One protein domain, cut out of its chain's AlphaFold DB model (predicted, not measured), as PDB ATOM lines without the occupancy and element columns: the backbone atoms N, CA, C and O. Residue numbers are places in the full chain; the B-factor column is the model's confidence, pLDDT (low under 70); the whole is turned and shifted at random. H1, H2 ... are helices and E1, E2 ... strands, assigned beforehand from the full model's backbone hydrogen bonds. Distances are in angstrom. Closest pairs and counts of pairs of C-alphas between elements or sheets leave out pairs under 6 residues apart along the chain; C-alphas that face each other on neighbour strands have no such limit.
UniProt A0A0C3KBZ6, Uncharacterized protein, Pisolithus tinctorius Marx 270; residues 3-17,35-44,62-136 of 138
ATOM      1  N   GLN A   3     278.404 252.960 223.642       94.25
ATOM      2  CA  GLN A   3     276.998 253.031 224.039       94.25
ATOM      3  C   GLN A   3     276.897 253.398 225.513       94.25
ATOM      4  O   GLN A   3     277.554 252.773 226.351       94.25
ATOM      5  N   TYR A   4     276.059 254.379 225.805       95.44
ATOM      6  CA  TYR A   4     275.837 254.917 227.132       95.44
ATOM      7  C   TYR A   4     274.355 254.855 227.485       95.44
ATOM      8  O   TYR A   4     273.496 254.990 226.613       95.44
ATOM      9  N   VAL A   5     274.078 254.659 228.765       95.94
ATOM     10  CA  VAL A   5     272.756 254.820 229.369       95.94
ATOM     11  C   VAL A   5     272.847 255.932 230.406       95.94
ATOM     12  O   VAL A   5     273.828 255.969 231.146       95.94
ATOM     13  N   MET A   6     271.866 256.826 230.446       94.75
ATOM     14  CA  MET A   6     271.738 257.835 231.500       94.75
ATOM     15  C   MET A   6     270.418 257.611 232.233       94.75
ATOM     16  O   MET A   6     269.397 257.362 231.589       94.75
ATOM     17  N   ASP A   7     270.473 257.635 233.562       93.06
ATOM     18  CA  ASP A   7     269.303 257.507 234.429       93.06
ATOM     19  C   ASP A   7     269.479 258.320 235.722       93.06
ATOM     20  O   ASP A   7     270.605 258.612 236.156       93.06
ATOM     21  N   GLY A   8     268.350 258.659 236.340       91.69
ATOM     22  CA  GLY A   8     268.248 259.428 237.572       91.69
ATOM     23  C   GLY A   8     267.718 258.601 238.745       91.69
ATOM     24  O   GLY A   8     266.659 257.981 238.687       91.69
ATOM     25  N   ASN A   9     268.412 258.643 239.882       91.94
ATOM     26  CA  ASN A   9     267.939 258.088 241.147       91.94
ATOM     27  C   ASN A   9     267.471 259.199 242.098       91.94
ATOM     28  O   ASN A   9     268.275 259.882 242.727       91.94
ATOM     29  N   PHE A  10     266.156 259.300 242.291       87.44
ATOM     30  CA  PHE A  10     265.488 260.322 243.116       87.44
ATOM     31  C   PHE A  10     265.357 259.969 244.609       87.44
ATOM     32  O   PHE A  10     264.709 260.679 245.388       87.44
ATOM     33  N   THR A  11     265.928 258.838 245.029       87.12
ATOM     34  CA  THR A  11     265.903 258.381 246.428       87.12
ATOM     35  C   THR A  11     267.205 258.673 247.169       87.12
ATOM     36  O   THR A  11     267.178 258.837 248.389       87.12
ATOM     37  N   THR A  12     268.319 258.823 246.444       89.50
ATOM     38  CA  THR A  12     269.627 259.201 246.995       89.50
ATOM     39  C   THR A  12     269.640 260.685 247.349       89.50
ATOM     40  O   THR A  12     269.969 261.533 246.530       89.50
ATOM     41  N   GLN A  13     269.232 261.006 248.573       89.56
ATOM     42  CA  GLN A  13     269.054 262.384 249.020       89.56
ATOM     43  C   GLN A  13     270.168 262.808 249.961       89.56
ATOM     44  O   GLN A  13     270.483 262.098 250.916       89.56
ATOM     45  N   HIS A  14     270.705 264.001 249.724       88.44
ATOM     46  CA  HIS A  14     271.662 264.643 250.611       88.44
ATOM     47  C   HIS A  14     270.978 265.813 251.322       88.44
ATOM     48  O   HIS A  14     270.436 266.716 250.683       88.44
ATOM     49  N   MET A  15     270.965 265.789 252.654       89.62
ATOM     50  CA  MET A  15     270.447 266.890 253.467       89.62
ATOM     51  C   MET A  15     271.462 268.025 253.552       89.62
ATOM     52  O   MET A  15     272.661 267.782 253.560       89.62
ATOM     53  N   LYS A  16     270.983 269.263 253.689       87.56
ATOM     54  CA  LYS A  16     271.878 270.383 253.996       87.56
ATOM     55  C   LYS A  16     272.521 270.163 255.359       87.56
ATOM     56  O   LYS A  16     271.815 269.944 256.346       87.56
ATOM     57  N   MET A  17     273.845 270.248 255.421       88.00
ATOM     58  CA  MET A  17     274.546 270.108 256.685       88.00
ATOM     59  C   MET A  17     274.397 271.377 257.531       88.00
ATOM     60  O   MET A  17     274.485 272.494 257.029       88.00
ATOM     61  N   ALA A  35     283.638 266.666 239.759       94.44
ATOM     62  CA  ALA A  35     284.231 267.660 240.644       94.44
ATOM     63  C   ALA A  35     283.184 268.722 241.002       94.44
ATOM     64  O   ALA A  35     282.506 269.249 240.121       94.44
ATOM     65  N   GLU A  36     283.070 269.043 242.289       92.00
ATOM     66  CA  GLU A  36     282.011 269.922 242.786       92.00
ATOM     67  C   GLU A  36     282.112 271.344 242.226       92.00
ATOM     68  O   GLU A  36     281.136 271.863 241.698       92.00
ATOM     69  N   GLU A  37     283.291 271.968 242.283       93.06
ATOM     70  CA  GLU A  37     283.468 273.370 241.883       93.06
ATOM     71  C   GLU A  37     283.145 273.620 240.391       93.06
ATOM     72  O   GLU A  37     282.311 274.487 240.111       93.06
ATOM     73  N   PRO A  38     283.692 272.855 239.419       94.69
ATOM     74  CA  PRO A  38     283.318 273.012 238.011       94.69
ATOM     75  C   PRO A  38     281.836 272.742 237.747       94.69
ATOM     76  O   PRO A  38     281.231 273.384 236.888       94.69
ATOM     77  N   TYR A  39     281.246 271.798 238.480       94.81
ATOM     78  CA  TYR A  39     279.841 271.459 238.324       94.81
ATOM     79  C   TYR A  39     278.925 272.571 238.848       94.81
ATOM     80  O   TYR A  39     277.996 272.966 238.151       94.81
ATOM     81  N   GLN A  40     279.211 273.152 240.016       93.31
ATOM     82  CA  GLN A  40     278.449 274.296 240.529       93.31
ATOM     83  C   GLN A  40     278.544 275.503 239.590       93.31
ATOM     84  O   GLN A  40     277.524 276.113 239.273       93.31
ATOM     85  N   ALA A  41     279.736 275.792 239.059       94.69
ATOM     86  CA  ALA A  41     279.916 276.858 238.077       94.69
ATOM     87  C   ALA A  41     279.067 276.636 236.809       94.69
ATOM     88  O   ALA A  41     278.498 277.588 236.272       94.69
ATOM     89  N   HIS A  42     278.944 275.387 236.346       92.94
ATOM     90  CA  HIS A  42     278.064 275.019 235.232       92.94
ATOM     91  C   HIS A  42     276.584 275.242 235.563       92.94
ATOM     92  O   HIS A  42     275.847 275.806 234.749       92.94
ATOM     93  N   LEU A  43     276.142 274.848 236.758       91.44
ATOM     94  CA  LEU A  43     274.755 275.030 237.196       91.44
ATOM     95  C   LEU A  43     274.367 276.511 237.302       91.44
ATOM     96  O   LEU A  43     273.252 276.871 236.935       91.44
ATOM     97  N   GLU A  44     275.277 277.371 237.763       90.88
ATOM     98  CA  GLU A  44     275.045 278.819 237.867       90.88
ATOM     99  C   GLU A  44     274.936 279.512 236.500       90.88
ATOM    100  O   GLU A  44     274.197 280.485 236.353       90.88
ATOM    101  N   ASP A  62     257.549 265.193 236.693       55.19
ATOM    102  CA  ASP A  62     256.606 265.981 237.498       55.19
ATOM    103  C   ASP A  62     256.532 265.498 238.957       55.19
ATOM    104  O   ASP A  62     256.347 266.301 239.875       55.19
ATOM    105  N   ALA A  63     256.711 264.193 239.195       54.97
ATOM    106  CA  ALA A  63     256.693 263.607 240.535       54.97
ATOM    107  C   ALA A  63     257.999 263.842 241.318       54.97
ATOM    108  O   ALA A  63     257.966 263.950 242.545       54.97
ATOM    109  N   ALA A  64     259.142 263.945 240.632       53.88
ATOM    110  CA  ALA A  64     260.447 264.178 241.252       53.88
ATOM    111  C   ALA A  64     260.656 265.636 241.705       53.88
ATOM    112  O   ALA A  64     261.405 265.895 242.647       53.88
ATOM    113  N   ASN A  65     259.948 266.591 241.092       56.34
ATOM    114  CA  ASN A  65     260.058 268.028 241.369       56.34
ATOM    115  C   ASN A  65     259.347 268.510 242.653       56.34
ATOM    116  O   ASN A  65     259.232 269.720 242.893       56.34
ATOM    117  N   ILE A  66     258.877 267.594 243.508       58.72
ATOM    118  CA  ILE A  66     258.263 267.933 244.797       58.72
ATOM    119  C   ILE A  66     259.294 268.676 245.660       58.72
ATOM    120  O   ILE A  66     260.321 268.127 246.051       58.72
ATOM    121  N   ASN A  67     259.003 269.944 245.966       56.75
ATOM    122  CA  ASN A  67     259.840 270.813 246.794       56.75
ATOM    123  C   ASN A  67     260.193 270.142 248.134       56.75
ATOM    124  O   ASN A  67     259.349 270.041 249.024       56.75
ATOM    125  N   LYS A  68     261.463 269.769 248.312       64.06
ATOM    126  CA  LYS A  68     262.031 269.383 249.607       64.06
ATOM    127  C   LYS A  68     262.949 270.506 250.089       64.06
ATOM    128  O   LYS A  68     264.095 270.599 249.672       64.06
ATOM    129  N   SER A  69     262.440 271.382 250.957       65.38
ATOM    130  CA  SER A  69     263.110 272.634 251.362       65.38
ATOM    131  C   SER A  69     264.444 272.456 252.107       65.38
ATOM    132  O   SER A  69     265.197 273.418 252.239       65.38
ATOM    133  N   ASN A  70     264.751 271.241 252.574       80.50
ATOM    134  CA  ASN A  70     265.885 270.964 253.464       80.50
ATOM    135  C   ASN A  70     266.976 270.085 252.822       80.50
ATOM    136  O   ASN A  70     267.892 269.642 253.516       80.50
ATOM    137  N   LEU A  71     266.882 269.812 251.517       86.50
ATOM    138  CA  LEU A  71     267.870 269.003 250.801       86.50
ATOM    139  C   LEU A  71     268.903 269.874 250.085       86.50
ATOM    140  O   LEU A  71     268.579 270.936 249.556       86.50
ATOM    141  N   TRP A  72     270.149 269.409 250.112       86.00
ATOM    142  CA  TRP A  72     271.227 269.856 249.236       86.00
ATOM    143  C   TRP A  72     271.114 269.177 247.868       86.00
ATOM    144  O   TRP A  72     271.185 269.838 246.839       86.00
ATOM    145  N   SER A  73     270.842 267.868 247.881       89.69
ATOM    146  CA  SER A  73     270.613 267.052 246.692       89.69
ATOM    147  C   SER A  73     269.339 266.225 246.863       89.69
ATOM    148  O   SER A  73     269.096 265.607 247.903       89.69
ATOM    149  N   THR A  74     268.489 266.247 245.845       90.75
ATOM    150  CA  THR A  74     267.208 265.531 245.773       90.75
ATOM    151  C   THR A  74     267.332 264.136 245.161       90.75
ATOM    152  O   THR A  74     266.402 263.337 245.301       90.75
ATOM    153  N   GLY A  75     268.468 263.847 244.530       92.50
ATOM    154  CA  GLY A  75     268.757 262.631 243.787       92.50
ATOM    155  C   GLY A  75     270.124 262.718 243.109       92.50
ATOM    156  O   GLY A  75     270.801 263.737 243.207       92.50
ATOM    157  N   ILE A  76     270.507 261.675 242.383       94.69
ATOM    158  CA  ILE A  76     271.725 261.670 241.565       94.69
ATOM    159  C   ILE A  76     271.411 261.237 240.137       94.69
ATOM    160  O   ILE A  76     270.571 260.365 239.937       94.69
ATOM    161  N   GLY A  77     272.119 261.799 239.165       95.31
ATOM    162  CA  GLY A  77     272.120 261.350 237.776       95.31
ATOM    163  C   GLY A  77     273.423 260.639 237.465       95.31
ATOM    164  O   GLY A  77     274.483 261.097 237.885       95.31
ATOM    165  N   ALA A  78     273.367 259.523 236.747       96.31
ATOM    166  CA  ALA A  78     274.557 258.762 236.395       96.31
ATOM    167  C   ALA A  78     274.521 258.322 234.935       96.31
ATOM    168  O   ALA A  78     273.512 257.807 234.453       96.31
ATOM    169  N   THR A  79     275.666 258.449 234.264       96.69
ATOM    170  CA  THR A  79     275.879 257.846 232.951       96.69
ATOM    171  C   THR A  79     276.694 256.564 233.110       96.69
ATOM    172  O   THR A  79     277.734 256.539 233.767       96.69
ATOM    173  N   ALA A  80     276.233 255.470 232.512       96.50
ATOM    174  CA  ALA A  80     276.885 254.164 232.532       96.50
ATOM    175  C   ALA A  80     277.163 253.648 231.121       96.50
ATOM    176  O   ALA A  80     276.475 253.984 230.160       96.50
ATOM    177  N   PHE A  81     278.149 252.760 230.993       94.38
ATOM    178  CA  PHE A  81     278.337 251.987 229.772       94.38
ATOM    179  C   PHE A  81     277.190 250.988 229.612       94.38
ATOM    180  O   PHE A  81     277.022 250.095 230.444       94.38
ATOM    181  N   ALA A  82     276.450 251.077 228.507       90.88
ATOM    182  CA  ALA A  82     275.234 250.289 228.292       90.88
ATOM    183  C   ALA A  82     275.467 248.767 228.343       90.88
ATOM    184  O   ALA A  82     274.571 248.006 228.686       90.88
ATOM    185  N   TRP A  83     276.674 248.315 227.993       84.62
ATOM    186  CA  TRP A  83     276.992 246.889 227.864       84.62
ATOM    187  C   TRP A  83     277.320 246.217 229.192       84.62
ATOM    188  O   TRP A  83     277.027 245.041 229.380       84.62
ATOM    189  N   HIS A  84     277.965 246.952 230.095       86.00
ATOM    190  CA  HIS A  84     278.469 246.404 231.352       86.00
ATOM    191  C   HIS A  84     277.738 246.975 232.569       86.00
ATOM    192  O   HIS A  84     277.914 246.469 233.671       86.00
ATOM    193  N   GLY A  85     276.936 248.029 232.386       87.62
ATOM    194  CA  GLY A  85     276.245 248.730 233.467       87.62
ATOM    195  C   GLY A  85     277.182 249.487 234.410       87.62
ATOM    196  O   GLY A  85     276.733 250.010 235.423       87.62
ATOM    197  N   CYS A  86     278.483 249.547 234.111       92.19
ATOM    198  CA  CYS A  86     279.445 250.274 234.927       92.19
ATOM    199  C   CYS A  86     279.253 251.779 234.739       92.19
ATOM    200  O   CYS A  86     279.247 252.251 233.598       92.19
ATOM    201  N   PHE A  87     279.149 252.523 235.841       94.69
ATOM    202  CA  PHE A  87     279.155 253.982 235.801       94.69
ATOM    203  C   PHE A  87     280.445 254.490 235.165       94.69
ATOM    204  O   PHE A  87     281.526 253.934 235.375       94.69
ATOM    205  N   VAL A  88     280.325 255.539 234.362       94.75
ATOM    206  CA  VAL A  88     281.484 256.197 233.777       94.75
ATOM    207  C   VAL A  88     282.111 257.068 234.871       94.75
ATOM    208  O   VAL A  88     281.384 257.792 235.559       94.75
ATOM    209  N   PRO A  89     283.429 256.989 235.101       94.69
ATOM    210  CA  PRO A  89     284.098 257.870 236.049       94.69
ATOM    211  C   PRO A  89     283.845 259.345 235.731       94.69
ATOM    212  O   PRO A  89     283.685 259.708 234.568       94.69
ATOM    213  N   HIS A  90     283.794 260.177 236.771       94.25
ATOM    214  CA  HIS A  90     283.528 261.616 236.661       94.25
ATOM    215  C   HIS A  90     282.238 261.972 235.899       94.25
ATOM    216  O   HIS A  90     282.194 263.000 235.238       94.25
ATOM    217  N   SER A  91     281.194 261.141 235.955       96.00
ATOM    218  CA  SER A  91     279.927 261.405 235.247       96.00
ATOM    219  C   SER A  91     278.701 261.418 236.155       96.00
ATOM    220  O   SER A  91     277.606 261.722 235.692       96.00
ATOM    221  N   VAL A  92     278.846 261.088 237.438       96.25
ATOM    222  CA  VAL A  92     277.732 261.093 238.390       96.25
ATOM    223  C   VAL A  92     277.569 262.489 238.976       96.25
ATOM    224  O   VAL A  92     278.532 263.076 239.468       96.25
ATOM    225  N   VAL A  93     276.346 263.006 238.917       95.75
ATOM    226  CA  VAL A  93     275.991 264.383 239.264       95.75
ATOM    227  C   VAL A  93     274.891 264.423 240.318       95.75
ATOM    228  O   VAL A  93     273.998 263.581 240.327       95.75
ATOM    229  N   ASP A  94     274.920 265.435 241.181       94.62
ATOM    230  CA  ASP A  94     273.846 265.701 242.140       94.62
ATOM    231  C   ASP A  94     272.705 266.505 241.510       94.62
ATOM    232  O   ASP A  94     272.948 267.457 240.764       94.62
ATOM    233  N   PHE A  95     271.466 266.177 241.876       92.38
ATOM    234  CA  PHE A  95     270.252 266.877 241.462       92.38
ATOM    235  C   PHE A  95     269.812 267.895 242.511       92.38
ATOM    236  O   PHE A  95     269.297 267.533 243.569       92.38
ATOM    237  N   GLN A  96     269.911 269.189 242.219       88.38
ATOM    238  CA  GLN A  96     269.576 270.253 243.179       88.38
ATOM    239  C   GLN A  96     268.067 270.304 243.427       88.38
ATOM    240  O   GLN A  96     267.610 270.553 244.544       88.38
ATOM    241  N   LYS A  97     267.280 270.053 242.378       84.50
ATOM    242  CA  LYS A  97     265.824 270.009 242.443       84.50
ATOM    243  C   LYS A  97     265.279 269.174 241.294       84.50
ATOM    244  O   LYS A  97     264.948 269.722 240.246       84.50
ATOM    245  N   GLY A  98     265.197 267.872 241.528       85.00
ATOM    246  CA  GLY A  98     264.882 266.907 240.488       85.00
ATOM    247  C   GLY A  98     265.958 266.860 239.406       85.00
ATOM    248  O   GLY A  98     266.962 267.574 239.453       85.00
ATOM    249  N   GLU A  99     265.725 265.989 238.442       86.44
ATOM    250  CA  GLU A  99     266.524 265.913 237.230       86.44
ATOM    251  C   GLU A  99     266.164 267.087 236.321       86.44
ATOM    252  O   GLU A  99     264.988 267.427 236.180       86.44
ATOM    253  N   LYS A 100     267.186 267.715 235.740       87.06
ATOM    254  CA  LYS A 100     267.057 268.766 234.730       87.06
ATOM    255  C   LYS A 100     268.076 268.532 233.628       87.06
ATOM    256  O   LYS A 100     269.144 267.972 233.886       87.06
ATOM    257  N   TYR A 101     267.822 269.081 232.441       87.00
ATOM    258  CA  TYR A 101     268.764 268.984 231.317       87.00
ATOM    259  C   TYR A 101     270.175 269.455 231.668       87.00
ATOM    260  O   TYR A 101     271.110 268.738 231.359       87.00
ATOM    261  N   MET A 102     270.352 270.538 232.434       89.31
ATOM    262  CA  MET A 102     271.695 270.980 232.852       89.31
ATOM    263  C   MET A 102     272.490 269.905 233.616       89.31
ATOM    264  O   MET A 102     273.709 269.824 233.459       89.31
ATOM    265  N   ASN A 103     271.817 269.076 234.423       92.12
ATOM    266  CA  ASN A 103     272.448 267.982 235.160       92.12
ATOM    267  C   ASN A 103     272.801 266.842 234.193       92.12
ATOM    268  O   ASN A 103     273.929 266.345 234.181       92.12
ATOM    269  N   THR A 104     271.835 266.458 233.356       91.62
ATOM    270  CA  THR A 104     271.967 265.373 232.380       91.62
ATOM    271  C   THR A 104     273.023 265.675 231.315       91.62
ATOM    272  O   THR A 104     273.854 264.816 231.023       91.62
ATOM    273  N   ASP A 105     273.059 266.906 230.806       92.50
ATOM    274  CA  ASP A 105     274.055 267.417 229.862       92.50
ATOM    275  C   ASP A 105     275.456 267.256 230.442       92.50
ATOM    276  O   ASP A 105     276.321 266.656 229.810       92.50
ATOM    277  N   TYR A 106     275.665 267.707 231.682       94.62
ATOM    278  CA  TYR A 106     276.966 267.614 232.334       94.62
ATOM    279  C   TYR A 106     277.409 266.158 232.530       94.62
ATOM    280  O   TYR A 106     278.561 265.816 232.255       94.62
ATOM    281  N   SER A 107     276.493 265.280 232.957       95.75
ATOM    282  CA  SER A 107     276.758 263.845 233.122       95.75
ATOM    283  C   SER A 107     277.170 263.182 231.803       95.75
ATOM    284  O   SER A 107     278.204 262.512 231.734       95.75
ATOM    285  N   ILE A 108     276.392 263.404 230.740       94.88
ATOM    286  CA  ILE A 108     276.623 262.803 229.422       94.88
ATOM    287  C   ILE A 108     277.891 263.372 228.788       94.88
ATOM    288  O   ILE A 108     278.712 262.596 228.302       94.88
ATOM    289  N   CYS A 109     278.096 264.691 228.813       94.25
ATOM    290  CA  CYS A 109     279.295 265.323 228.266       94.25
ATOM    291  C   CYS A 109     280.559 264.837 228.980       94.25
ATOM    292  O   CYS A 109     281.521 264.464 228.313       94.25
ATOM    293  N   SER A 110     280.535 264.727 230.312       94.69
ATOM    294  CA  SER A 110     281.673 264.186 231.067       94.69
ATOM    295  C   SER A 110     281.953 262.723 230.705       94.69
ATOM    296  O   SER A 110     283.101 262.324 230.512       94.69
ATOM    297  N   ALA A 111     280.906 261.913 230.522       94.62
ATOM    298  CA  ALA A 111     281.051 260.525 230.089       94.62
ATOM    299  C   ALA A 111     281.549 260.380 228.640       94.62
ATOM    300  O   ALA A 111     282.232 259.402 228.307       94.62
ATOM    301  N   LEU A 112     281.178 261.320 227.768       93.06
ATOM    302  CA  LEU A 112     281.644 261.390 226.388       93.06
ATOM    303  C   LEU A 112     283.098 261.843 226.307       93.06
ATOM    304  O   LEU A 112     283.797 261.337 225.439       93.06
ATOM    305  N   ASP A 113     283.566 262.712 227.197       92.12
ATOM    306  CA  ASP A 113     284.969 263.143 227.247       92.12
ATOM    307  C   ASP A 113     285.889 262.049 227.830       92.12
ATOM    308  O   ASP A 113     287.021 261.849 227.384       92.12
ATOM    309  N   TYR A 114     285.371 261.239 228.760       91.75
ATOM    310  CA  TYR A 114     286.139 260.208 229.455       91.75
ATOM    311  C   TYR A 114     286.738 259.130 228.524       91.75
ATOM    312  O   TYR A 114     286.053 258.215 228.045       91.75
ATOM    313  N   HIS A 115     288.061 259.192 228.320       87.56
ATOM    314  CA  HIS A 115     288.846 258.264 227.489       87.56
ATOM    315  C   HIS A 115     288.217 258.009 226.112       87.56
ATOM    316  O   HIS A 115     287.956 256.858 225.720       87.56
ATOM    317  N   SER A 116     287.933 259.099 225.403       84.50
ATOM    318  CA  SER A 116     287.257 259.079 224.107       84.50
ATOM    319  C   SER A 116     288.091 259.638 222.954       84.50
ATOM    320  O   SER A 116     287.533 259.865 221.883       84.50
ATOM    321  N   GLU A 117     289.418 259.780 223.090       84.88
ATOM    322  CA  GLU A 117     290.265 260.431 222.066       84.88
ATOM    323  C   GLU A 117     290.155 259.782 220.670       84.88
ATOM    324  O   GLU A 117     290.369 260.433 219.651       84.88
ATOM    325  N   CYS A 118     289.797 258.495 220.605       84.88
ATOM    326  CA  CYS A 118     289.635 257.735 219.358       84.88
ATOM    327  C   CYS A 118     288.170 257.401 219.008       84.88
ATOM    328  O   CYS A 118     287.910 256.621 218.086       84.88
ATOM    329  N   ILE A 119     287.192 257.932 219.746       86.06
ATOM    330  CA  ILE A 119     285.777 257.570 219.602       86.06
ATOM    331  C   ILE A 119     285.041 258.661 218.842       86.06
ATOM    332  O   ILE A 119     284.731 259.719 219.363       86.06
ATOM    333  N   THR A 120     284.683 258.359 217.598       85.88
ATOM    334  CA  THR A 120     283.995 259.309 216.710       85.88
ATOM    335  C   THR A 120     282.472 259.193 216.738       85.88
ATOM    336  O   THR A 120     281.779 260.009 216.138       85.88
ATOM    337  N   LYS A 121     281.933 258.144 217.372       90.88
ATOM    338  CA  LYS A 121     280.490 257.878 217.440       90.88
ATOM    339  C   LYS A 121     280.105 257.298 218.793       90.88
ATOM    340  O   LYS A 121     280.627 256.243 219.178       90.88
ATOM    341  N   ALA A 122     279.127 257.922 219.432       91.88
ATOM    342  CA  ALA A 122     278.471 257.433 220.632       91.88
ATOM    343  C   ALA A 122     276.958 257.299 220.407       91.88
ATOM    344  O   ALA A 122     276.377 258.029 219.607       91.88
ATOM    345  N   LEU A 123     276.341 256.344 221.094       93.50
ATOM    346  CA  LEU A 123     274.897 256.200 221.226       93.50
ATOM    347  C   LEU A 123     274.552 256.437 222.693       93.50
ATOM    348  O   LEU A 123     275.100 255.751 223.554       93.50
ATOM    349  N   VAL A 124     273.652 257.375 222.962       93.88
ATOM    350  CA  VAL A 124     273.141 257.651 224.307       93.88
ATOM    351  C   VAL A 124     271.687 257.201 224.363       93.88
ATOM    352  O   VAL A 124     270.889 257.563 223.499       93.88
ATOM    353  N   ILE A 125     271.364 256.380 225.356       93.25
ATOM    354  CA  ILE A 125     270.017 255.886 225.629       93.25
ATOM    355  C   ILE A 125     269.559 256.522 226.936       93.25
ATOM    356  O   ILE A 125     270.237 256.423 227.954       93.25
ATOM    357  N   TYR A 126     268.409 257.178 226.886       90.44
ATOM    358  CA  TYR A 126     267.853 257.946 227.989       90.44
ATOM    359  C   TYR A 126     266.329 257.952 227.841       90.44
ATOM    360  O   TYR A 126     265.824 258.068 226.718       90.44
ATOM    361  N   ASP A 127     265.596 257.779 228.939       82.75
ATOM    362  CA  ASP A 127     264.139 257.594 228.958       82.75
ATOM    363  C   ASP A 127     263.376 258.817 228.419       82.75
ATOM    364  O   ASP A 127     262.370 258.665 227.721       82.75
ATOM    365  N   VAL A 128     263.920 260.019 228.617       82.12
ATOM    366  CA  VAL A 128     263.419 261.276 228.039       82.12
ATOM    367  C   VAL A 128     264.336 261.832 226.942       82.12
ATOM    368  O   VAL A 128     264.219 262.988 226.520       82.12
ATOM    369  N   GLY A 129     265.185 260.963 226.383       84.50
ATOM    370  CA  GLY A 129     266.149 261.269 225.325       84.50
ATOM    371  C   GLY A 129     265.535 261.929 224.091       84.50
ATOM    372  O   GLY A 129     266.171 262.774 223.478       84.50
ATOM    373  N   CYS A 130     264.278 261.610 223.758       82.75
ATOM    374  CA  CYS A 130     263.576 262.207 222.617       82.75
ATOM    375  C   CYS A 130     263.299 263.713 222.762       82.75
ATOM    376  O   CYS A 130     263.228 264.414 221.755       82.75
ATOM    377  N   GLN A 131     263.133 264.215 223.989       81.88
ATOM    378  CA  GLN A 131     262.963 265.647 224.263       81.88
ATOM    379  C   GLN A 131     264.309 266.315 224.508       81.88
ATOM    380  O   GLN A 131     264.569 267.408 224.002       81.88
ATOM    381  N   TRP A 132     265.167 265.625 225.257       85.56
ATOM    382  CA  TRP A 132     266.512 266.074 225.563       85.56
ATOM    383  C   TRP A 132     267.329 266.320 224.290       85.56
ATOM    384  O   TRP A 132     267.848 267.415 224.108       85.56
ATOM    385  N   SER A 133     267.339 265.384 223.334       85.75
ATOM    386  CA  SER A 133     268.166 265.488 222.121       85.75
ATOM    387  C   SER A 133     267.825 266.679 221.220       85.75
ATOM    388  O   SER A 133     268.626 267.045 220.368       85.75
ATOM    389  N   ILE A 134     266.624 267.250 221.352       83.94
ATOM    390  CA  ILE A 134     266.195 268.436 220.594       83.94
ATOM    391  C   ILE A 134     266.791 269.708 221.205       83.94
ATOM    392  O   ILE A 134     267.116 270.646 220.482       83.94
ATOM    393  N   ASN A 135     266.903 269.740 222.534       80.50
ATOM    394  CA  ASN A 135     267.360 270.900 223.295       80.50
ATOM    395  C   ASN A 135     268.835 270.800 223.704       80.50
ATOM    396  O   ASN A 135     269.371 271.767 224.235       80.50
ATOM    397  N   PHE A 136     269.473 269.655 223.451       80.62
ATOM    398  CA  PHE A 136     270.876 269.420 223.749       80.62
ATOM    399  C   PHE A 136     271.762 270.402 222.975       80.62
ATOM    400  O   PHE A 136     271.782 270.405 221.740       80.62
TER     401      PHE A 136
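What this domain is: This is residues 3 to 17, 35 to 44 and 62 to 136 of the 138 residues of an uncharacterized protein of Pisolithus tinctorius Marx 270 (UniProt A0A0C3KBZ6). A curled sheet of four strands, E4, E3, E1 and E5, wraps round one helix, H2, like part of a barrel left open. H1 packs on residues 102 to 106 of H2, and the short H3 follows the edge strand E5; the strand E2, paired with residues 14 to 15, prolongs the line of E3 toward one end of the long axis, and the link from H2 to E5 reaches the other end at Cys 118. The printed part has 100 residues, with three named helices and five named strands in the order E1, H1, E2, E3, E4, H2, E5, H3, and its class is mixed, helices and strands. The sheet runs E4, E3, E1, E5 and is mixed, with E1 and E5 parallel and the other pairs antiparallel. The whole is compact, with a radius of gyration of the C-alphas of 13.7 A, yet elongated in outline, spanning 44 by 28 by 26 A.

Where its parts are: Find C-alpha 3 at (276.998, 253.031, 224.039); from there E1, residues 3 to 9, runs 20.0 A. After the first cut comes H1, residues 36 to 44, 12.3 A long. Beyond the second cut look for E2, residues 71 to 73, 5.3 A long, and then E3, residues 75 to 81, 20.0 A. E4, residues 93 to 95, measures 6.6 A. Find C-alpha 101 at (268.764, 268.984, 231.317), where H2, residues 101 to 113, begins its 17.7 A. E5, residues 122 to 126, is 12.9 A long, and H3, residues 129 to 135, runs 9.9 A to C-alpha 135 at (267.360, 270.900, 223.295).

How they stand to each other: Start at E1, an inner strand of the strongly twisted sheet. Beside it E5 is parallel at 27 degrees, with N 4 and O 123 within hydrogen-bond range at 2.8 A. E3 is its antiparallel neighbour at 164 degrees, where you find N 9 and O 76 at 2.8 A. E3 and E4 form a hairpin, antiparallel at 147 degrees, with N 77 and O 93 at 2.8 A. E2 pairs with no named strand, but residues 14 to 15 pair antiparallel with its residues 71 to 73, and it runs on into E3 across a break of 1 residue at 11 degrees. H2 is on the sheet, which curls round it; its closest C-alphas to E3 are those of Thr 79 and Ser 107, 6.1 A. H2 on one face of the sheet makes two layers, a helix layer and a strand layer. E4, H2 and E5 form a split strand-helix-strand unit, two parallel strands with E3 and E1 between them, and its crossover is right-handed. H1 touches H2 with residues 102 to 106 of H2 alone, the closest C-alphas being those of Leu 43 and Met 102 at 6.7 A, at a steep tilt of 45 degrees, opposite ways. With residues 36 to 40 H1 only grazes the sheet. H3 is close to H2 but not clearly touching, the C-alphas of Tyr 101 and Trp 132 being closest at 6.8 A, and about perpendicular at 83 degrees. In H1 and H2 every O i to N i+4 pair is within hydrogen-bond range; in H3 it is 1 of 3, beside 2 of 4 O i to N i+3 pairs.

The domain as a whole: The C-alphas of Ser 69 and Cys 118 are the two farthest apart, 44.2 A. Residues 18 to 34 are not printed, and C-alphas 17 and 35 stand 18.9 A apart across that cut; residues 45 to 61 are not printed either, with 22.5 A between C-alphas 44 and 62. Of the links printed whole, the one from E3 to E4 is long. The mean pLDDT of the printed part is 87.8; look at residues 62 to 69 for the values under 70.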